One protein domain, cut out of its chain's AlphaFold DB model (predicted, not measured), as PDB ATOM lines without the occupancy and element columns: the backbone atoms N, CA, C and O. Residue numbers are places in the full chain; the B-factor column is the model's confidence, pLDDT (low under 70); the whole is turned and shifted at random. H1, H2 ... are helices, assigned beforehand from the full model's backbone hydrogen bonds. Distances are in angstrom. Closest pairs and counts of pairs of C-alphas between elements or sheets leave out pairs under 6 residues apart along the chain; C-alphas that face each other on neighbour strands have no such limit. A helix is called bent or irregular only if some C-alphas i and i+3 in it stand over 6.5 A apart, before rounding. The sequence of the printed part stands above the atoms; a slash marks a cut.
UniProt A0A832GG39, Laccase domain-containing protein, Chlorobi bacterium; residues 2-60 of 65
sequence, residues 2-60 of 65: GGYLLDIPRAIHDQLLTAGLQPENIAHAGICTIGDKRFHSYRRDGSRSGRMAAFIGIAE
ATOM      1  N   GLY A   2     124.123  45.472  31.382       83.06
ATOM      2  CA  GLY A   2     123.256  44.412  30.853       83.06
ATOM      3  C   GLY A   2     122.690  44.793  29.487       83.06
ATOM      4  O   GLY A   2     122.287  45.936  29.291       83.06
ATOM      5  N   GLY A   3     122.685  43.850  28.549       88.75
ATOM      6  CA  GLY A   3     122.006  43.974  27.263       88.75
ATOM      7  C   GLY A   3     120.985  42.853  27.113       88.75
ATOM      8  O   GLY A   3     121.177  41.770  27.661       88.75
ATOM      9  N   TYR A   4     119.914  43.114  26.370       95.06
ATOM     10  CA  TYR A   4     118.900  42.117  26.041       95.06
ATOM     11  C   TYR A   4     119.000  41.744  24.562       95.06
ATOM     12  O   TYR A   4     119.265  42.603  23.715       95.06
ATOM     13  N   LEU A   5     118.776  40.468  24.251       95.25
ATOM     14  CA  LEU A   5     118.560  40.017  22.880       95.25
ATOM     15  C   LEU A   5     117.076  40.170  22.555       95.25
ATOM     16  O   LEU A   5     116.229  39.637  23.266       95.25
ATOM     17  N   LEU A   6     116.775  40.917  21.496       95.50
ATOM     18  CA  LEU A   6     115.412  41.149  21.033       95.50
ATOM     19  C   LEU A   6     115.141  40.323  19.774       95.50
ATOM     20  O   LEU A   6     115.795  40.528  18.749       95.50
ATOM     21  N   ASP A   7     114.138  39.453  19.845       96.44
ATOM     22  CA  ASP A   7     113.562  38.782  18.681       96.44
ATOM     23  C   ASP A   7     112.482  39.681  18.060       96.44
ATOM     24  O   ASP A   7     111.311  39.668  18.447       96.44
ATOM     25  N   ILE A   8     112.910  40.532  17.125       96.31
ATOM     26  CA  ILE A   8     112.018  41.470  16.430       96.31
ATOM     27  C   ILE A   8     110.930  40.721  15.638       96.31
ATOM     28  O   ILE A   8     109.762  41.094  15.777       96.31
ATOM     29  N   PRO A   9     111.246  39.680  14.840       96.56
ATOM     30  CA  PRO A   9     110.213  38.909  14.160       96.56
ATOM     31  C   PRO A   9     109.146  38.322  15.080       96.56
ATOM     32  O   PRO A   9     107.962  38.428  14.760       96.56
ATOM     33  N   ARG A  10     109.532  37.746  16.228       97.25
ATOM     34  CA  ARG A  10     108.554  37.209  17.180       97.25
ATOM     35  C   ARG A  10     107.664  38.306  17.754       97.25
ATOM     36  O   ARG A  10     106.451  38.131  17.790       97.25
ATOM     37  N   ALA A  11     108.243  39.445  18.129       98.12
ATOM     38  CA  ALA A  11     107.472  40.574  18.641       98.12
ATOM     39  C   ALA A  11     106.431  41.077  17.622       98.12
ATOM     40  O   ALA A  11     105.294  41.358  17.993       98.12
ATOM     41  N   ILE A  12     106.785  41.147  16.333       98.00
ATOM     42  CA  ILE A  12     105.843  41.516  15.262       98.00
ATOM     43  C   ILE A  12     104.766  40.438  15.090       98.00
ATOM     44  O   ILE A  12     103.589  40.766  14.974       98.00
ATOM     45  N   HIS A  13     105.139  39.157  15.111       98.31
ATOM     46  CA  HIS A  13     104.183  38.051  15.044       98.31
ATOM     47  C   HIS A  13     103.136  38.137  16.168       98.31
ATOM     48  O   HIS A  13     101.940  38.017  15.908       98.31
ATOM     49  N   ASP A  14     103.560  38.407  17.404       98.44
ATOM     50  CA  ASP A  14     102.660  38.584  18.552       98.44
ATOM     51  C   ASP A  14     101.727  39.792  18.399       98.44
ATOM     52  O   ASP A  14     100.545  39.721  18.747       98.44
ATOM     53  N   GLN A  15     102.230  40.890  17.827       98.69
ATOM     54  CA  GLN A  15     101.411  42.060  17.504       98.69
ATOM     55  C   GLN A  15     100.347  41.737  16.449       98.69
ATOM     56  O   GLN A  15      99.201  42.154  16.599       98.69
ATOM     57  N   LEU A  16     100.690  40.966  15.412       98.62
ATOM     58  CA  LEU A  16      99.747  40.560  14.363       98.62
ATOM     59  C   LEU A  16      98.652  39.626  14.897       98.62
ATOM     60  O   LEU A  16      97.481  39.823  14.577       98.62
ATOM     61  N   LEU A  17      99.004  38.663  15.756       98.56
ATOM     62  CA  LEU A  17      98.014  37.819  16.435       98.56
ATOM     63  C   LEU A  17      97.075  38.652  17.312       98.56
ATOM     64  O   LEU A  17      95.860  38.471  17.277       98.56
ATOM     65  N   THR A  18      97.631  39.605  18.065       98.62
ATOM     66  CA  THR A  18      96.852  40.524  18.910       98.62
ATOM     67  C   THR A  18      95.904  41.394  18.079       98.62
ATOM     68  O   THR A  18      94.806  41.712  18.528       98.62
ATOM     69  N   ALA A  19      96.289  41.736  16.848       98.62
ATOM     70  CA  ALA A  19      95.444  42.449  15.893       98.62
ATOM     71  C   ALA A  19      94.333  41.576  15.267       98.62
ATOM     72  O   ALA A  19      93.519  42.090  14.504       98.62
ATOM     73  N   GLY A  20      94.279  40.275  15.583       98.62
ATOM     74  CA  GLY A  20      93.232  39.353  15.139       98.62
ATOM     75  C   GLY A  20      93.546  38.587  13.852       98.62
ATOM     76  O   GLY A  20      92.653  37.936  13.304       98.62
ATOM     77  N   LEU A  21      94.787  38.640  13.351       98.50
ATOM     78  CA  LEU A  21      95.187  37.812  12.213       98.50
ATOM     79  C   LEU A  21      95.271  36.341  12.636       98.50
ATOM     80  O   LEU A  21      95.795  36.013  13.700       98.50
ATOM     81  N   GLN A  22      94.790  35.454  11.765       98.44
ATOM     82  CA  GLN A  22      94.932  34.012  11.958       98.44
ATOM     83  C   GLN A  22      96.397  33.592  11.743       98.44
ATOM     84  O   GLN A  22      97.014  34.084  10.790       98.44
ATOM     85  N   PRO A  23      96.962  32.701  12.580       97.56
ATOM     86  CA  PRO A  23      98.355  32.265  12.471       97.56
ATOM     87  C   PRO A  23      98.739  31.753  11.078       97.56
ATOM     88  O   PRO A  23      99.839  32.012  10.601       97.56
ATOM     89  N   GLU A  24      97.817  31.074  10.397       98.00
ATOM     90  CA  GLU A  24      98.027  30.463   9.080       98.00
ATOM     91  C   GLU A  24      98.226  31.514   7.976       98.00
ATOM     92  O   GLU A  24      98.822  31.223   6.940       98.00
ATOM     93  N   ASN A  25      97.773  32.750   8.213       98.00
ATOM     94  CA  ASN A  25      97.937  33.884   7.303       98.00
ATOM     95  C   ASN A  25      99.217  34.695   7.582       98.00
ATOM     96  O   ASN A  25      99.452  35.711   6.923       98.00
ATOM     97  N   ILE A  26     100.042  34.291   8.555       98.06
ATOM     98  CA  ILE A  26     101.277  34.987   8.928       98.06
ATOM     99  C   ILE A  26     102.478  34.148   8.486       98.06
ATOM    100  O   ILE A  26     102.759  33.085   9.031       98.06
ATOM    101  N   ALA A  27     103.241  34.662   7.522       96.88
ATOM    102  CA  ALA A  27     104.483  34.042   7.072       96.88
ATOM    103  C   ALA A  27     105.705  34.807   7.593       96.88
ATOM    104  O   ALA A  27     105.769  36.036   7.530       96.88
ATOM    105  N   HIS A  28     106.716  34.071   8.057       95.00
ATOM    106  CA  HIS A  28     108.016  34.622   8.425       95.00
ATOM    107  C   HIS A  28     109.085  34.150   7.438       95.00
ATOM    108  O   HIS A  28     109.221  32.955   7.188       95.00
ATOM    109  N   ALA A  29     109.885  35.078   6.904       93.69
ATOM    110  CA  ALA A  29     110.901  34.748   5.903       93.69
ATOM    111  C   ALA A  29     112.055  33.888   6.456       93.69
ATOM    112  O   ALA A  29     112.773  33.265   5.682       93.69
ATOM    113  N   GLY A  30     112.275  33.876   7.778       94.31
ATOM    114  CA  GLY A  30     113.377  33.127   8.395       94.31
ATOM    115  C   GLY A  30     114.767  33.721   8.131       94.31
ATOM    116  O   GLY A  30     115.770  33.042   8.328       94.31
ATOM    117  N   ILE A  31     114.845  34.975   7.674       94.75
ATOM    118  CA  ILE A  31     116.089  35.616   7.228       94.75
ATOM    119  C   ILE A  31     116.599  36.603   8.281       94.75
ATOM    120  O   ILE A  31     115.877  37.497   8.717       94.75
ATOM    121  N   CYS A  32     117.886  36.502   8.625       96.06
ATOM    122  CA  CYS A  32     118.592  37.492   9.438       96.06
ATOM    123  C   CYS A  32     119.502  38.362   8.559       96.06
ATOM    124  O   CYS A  32     120.487  37.871   8.011       96.06
ATOM    125  N   THR A  33     119.239  39.669   8.477       97.12
ATOM    126  CA  THR A  33     120.048  40.591   7.651       97.12
ATOM    127  C   THR A  33     121.481  40.762   8.156       97.12
ATOM    128  O   THR A  33     122.376  41.066   7.373       97.12
ATOM    129  N   ILE A  34     121.736  40.557   9.456       97.38
ATOM    130  CA  ILE A  34     123.097  40.568  10.017       97.38
ATOM    131  C   ILE A  34     123.881  39.336   9.544       97.38
ATOM    132  O   ILE A  34     125.015  39.489   9.087       97.38
ATOM    133  N   GLY A  35     123.281  38.144   9.666       95.69
ATOM    134  CA  GLY A  35     123.937  36.857   9.408       95.69
ATOM    135  C   GLY A  35     124.060  36.494   7.928       95.69
ATOM    136  O   GLY A  35     125.029  35.849   7.536       95.69
ATOM    137  N   ASP A  36     123.124  36.942   7.094       96.62
ATOM    138  CA  ASP A  36     123.147  36.699   5.654       96.62
ATOM    139  C   ASP A  36     123.749  37.895   4.898       96.62
ATOM    140  O   ASP A  36     123.208  39.004   4.884       96.62
ATOM    141  N   LYS A  37     124.892  37.661   4.243       95.75
ATOM    142  CA  LYS A  37     125.664  38.689   3.527       95.75
ATOM    143  C   LYS A  37     125.008  39.173   2.232       95.75
ATOM    144  O   LYS A  37     125.457  40.179   1.690       95.75
ATOM    145  N   ARG A  38     123.965  38.498   1.738       96.50
ATOM    146  CA  ARG A  38     123.196  38.951   0.565       96.50
ATOM    147  C   ARG A  38     122.382  40.216   0.858       96.50
ATOM    148  O   ARG A  38     121.960  40.889  -0.074       96.50
ATOM    149  N   PHE A  39     122.179  40.548   2.134       97.75
ATOM    150  CA  PHE A  39     121.381  41.690   2.575       97.75
ATOM    151  C   PHE A  39     122.252  42.778   3.208       97.75
ATOM    152  O   PHE A  39     123.222  42.500   3.920       97.75
ATOM    153  N   HIS A  40     121.878  44.043   3.007       98.25
ATOM    154  CA  HIS A  40     122.464  45.148   3.764       98.25
ATOM    155  C   HIS A  40     122.034  45.081   5.236       98.25
ATOM    156  O   HIS A  40     120.894  44.735   5.549       98.25
ATOM    157  N   SER A  41     122.933  45.433   6.156       98.25
ATOM    158  CA  SER A  41     122.624  45.460   7.583       98.25
ATOM    159  C   SER A  41     123.282  46.641   8.263       98.25
ATOM    160  O   SER A  41     124.498  46.688   8.423       98.25
ATOM    161  N   TYR A  42     122.464  47.571   8.753       98.19
ATOM    162  CA  TYR A  42     122.968  48.732   9.482       98.19
ATOM    163  C   TYR A  42     123.705  48.335  10.769       98.19
ATOM    164  O   TYR A  42     124.709  48.946  11.117       98.19
ATOM    165  N   ARG A  43     123.257  47.276  11.461       96.94
ATOM    166  CA  ARG A  43     123.933  46.791  12.675       96.94
ATOM    167  C   ARG A  43     125.348  46.283  12.386       96.94
ATOM    168  O   ARG A  43     126.205  46.414  13.250       96.94
ATOM    169  N   ARG A  44     125.574  45.699  11.206       97.50
ATOM    170  CA  ARG A  44     126.876  45.171  10.782       97.50
ATOM    171  C   ARG A  44     127.753  46.245  10.133       97.50
ATOM    172  O   ARG A  44     128.923  46.356  10.475       97.50
ATOM    173  N   ASP A  45     127.186  47.026   9.214       98.06
ATOM    174  CA  ASP A  45     127.940  47.876   8.283       98.06
ATOM    175  C   ASP A  45     127.860  49.381   8.626       98.06
ATOM    176  O   ASP A  45     128.548  50.205   8.018       98.06
ATOM    177  N   GLY A  46     127.016  49.771   9.587       98.00
ATOM    178  CA  GLY A  46     126.856  51.155  10.036       98.00
ATOM    179  C   GLY A  46     126.441  52.112   8.915       98.00
ATOM    180  O   GLY A  46     125.582  51.803   8.083       98.00
ATOM    181  N   SER A  47     127.074  53.288   8.874       97.75
ATOM    182  CA  SER A  47     126.820  54.332   7.867       97.75
ATOM    183  C   SER A  47     127.095  53.891   6.426       97.75
ATOM    184  O   SER A  47     126.579  54.508   5.500       97.75
ATOM    185  N   ARG A  48     127.855  52.808   6.223       97.56
ATOM    186  CA  ARG A  48     128.158  52.249   4.899       97.56
ATOM    187  C   ARG A  48     127.090  51.286   4.381       97.56
ATOM    188  O   ARG A  48     127.166  50.870   3.229       97.56
ATOM    189  N   SER A  49     126.125  50.894   5.214       98.25
ATOM    190  CA  SER A  49     125.051  49.993   4.798       98.25
ATOM    191  C   SER A  49     124.217  50.631   3.686       98.25
ATOM    192  O   SER A  49     123.705  51.737   3.866       98.25
ATOM    193  N   GLY A  50     123.971  49.890   2.603       97.44
ATOM    194  CA  GLY A  50     122.906  50.202   1.645       97.44
ATOM    195  C   GLY A  50     121.508  50.027   2.256       97.44
ATOM    196  O   GLY A  50     121.361  49.813   3.469       97.44
ATOM    197  N   ARG A  51     120.462  50.119   1.428       97.62
ATOM    198  CA  ARG A  51     119.060  49.908   1.826       97.62
ATOM    199  C   ARG A  51     118.371  48.990   0.823       97.62
ATOM    200  O   ARG A  51     118.504  49.190  -0.377       97.62
ATOM    201  N   MET A  52     117.642  48.002   1.330       97.12
ATOM    202  CA  MET A  52     116.696  47.224   0.531       97.12
ATOM    203  C   MET A  52     115.319  47.880   0.598       97.12
ATOM    204  O   MET A  52     115.026  48.613   1.544       97.12
ATOM    205  N   ALA A  53     114.469  47.561  -0.371       96.94
ATOM    206  CA  ALA A  53     113.056  47.903  -0.357       96.94
ATOM    207  C   ALA A  53     112.217  46.621  -0.417       96.94
ATOM    208  O   ALA A  53     112.573  45.678  -1.124       96.94
ATOM    209  N   ALA A  54     111.108  46.602   0.320       95.31
ATOM    210  CA  ALA A  54     110.036  45.629   0.153       95.31
ATOM    211  C   ALA A  54     108.896  46.315  -0.606       95.31
ATOM    212  O   ALA A  54     108.545  47.450  -0.286       95.31
ATOM    213  N   PHE A  55     108.347  45.646  -1.614       95.81
ATOM    214  CA  PHE A  55     107.268  46.170  -2.445       95.81
ATOM    215  C   PHE A  55     106.115  45.169  -2.485       95.81
ATOM    216  O   PHE A  55     106.325  43.959  -2.437       95.81
ATOM    217  N   ILE A  56     104.897  45.692  -2.571       95.62
ATOM    218  CA  ILE A  56     103.670  44.921  -2.751       95.62
ATOM    219  C   ILE A  56     102.776  45.686  -3.723       95.62
ATOM    220  O   ILE A  56     102.731  46.915  -3.695       95.62
ATOM    221  N   GLY A  57     102.097  44.961  -4.602       92.75
ATOM    222  CA  GLY A  57     101.190  45.528  -5.587       92.75
ATOM    223  C   GLY A  57     100.235  44.465  -6.105       92.75
ATOM    224  O   GLY A  57     100.514  43.270  -6.013       92.75
ATOM    225  N   ILE A  58      99.107  44.917  -6.637       92.31
ATOM    226  CA  ILE A  58      98.158  44.069  -7.353       92.31
ATOM    227  C   ILE A  58      98.501  44.212  -8.834       92.31
ATOM    228  O   ILE A  58      98.559  45.330  -9.343       92.31
ATOM    229  N   ALA A  59      98.780  43.101  -9.513       85.94
ATOM    230  CA  ALA A  59      98.970  43.128 -10.957       85.94
ATOM    231  C   ALA A  59      97.610  43.342 -11.640       85.94
ATOM    232  O   ALA A  59      96.631  42.682 -11.287       85.94
ATOM    233  N   GLU A  60      97.538  44.256 -12.609       82.38
ATOM    234  CA  GLU A  60      96.319  44.438 -13.398       82.38
ATOM    235  C   GLU A  60      95.955  43.134 -14.120       82.38
ATOM    236  O   GLU A  60      96.805  42.491 -14.735       82.38
TER     237      GLU A  60
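AT A GLANCE: This is residues 2 to 60 of the 65 residues of the protein "Laccase domain-containing protein" of Chlorobi bacterium (UniProt A0A832GG39). This domain has little regular structure: a loose, flat zigzag of chain, in which H1 leads away from a free first arm, a long loop runs back to the small helix H2, and the last stretch folds back again. Residues 2 to 8 and 53 to 60 stick out. The printed part has 59 residues with two named helices, H1 then H2, no named strand, and 18 residues in named elements: all helix. It is loose, with a radius of gyration of the C-alphas of 15.0 A, and spans 44 by 37 by 16 A.

HOW THE PARTS SIT: Look at H1, residues 8 to 18, and H2, residues 42 to 48: they are apart. In H1 every O i to N i+4 pair is within hydrogen-bond range; in H2 1 of 3 is, and 1 of 4 O i to N i+3 pairs.

IN THESE COORDINATES: Find C-alpha 8 at (112.018, 41.470, 16.430); from there H1 runs 15.4 A to C-alpha 18. H2 ends at C-alpha 48, (128.158, 52.249, 4.899), and is irregular: C-alphas 44 and 47 are 9.6 A apart.

THE WHOLE: The farthest C-alphas, Gly 2 and Glu 60, are 51.8 A apart. The link from H1 to H2 is long, 23 residues. The printed part has no cut, and no printed residue is under pLDDT 70.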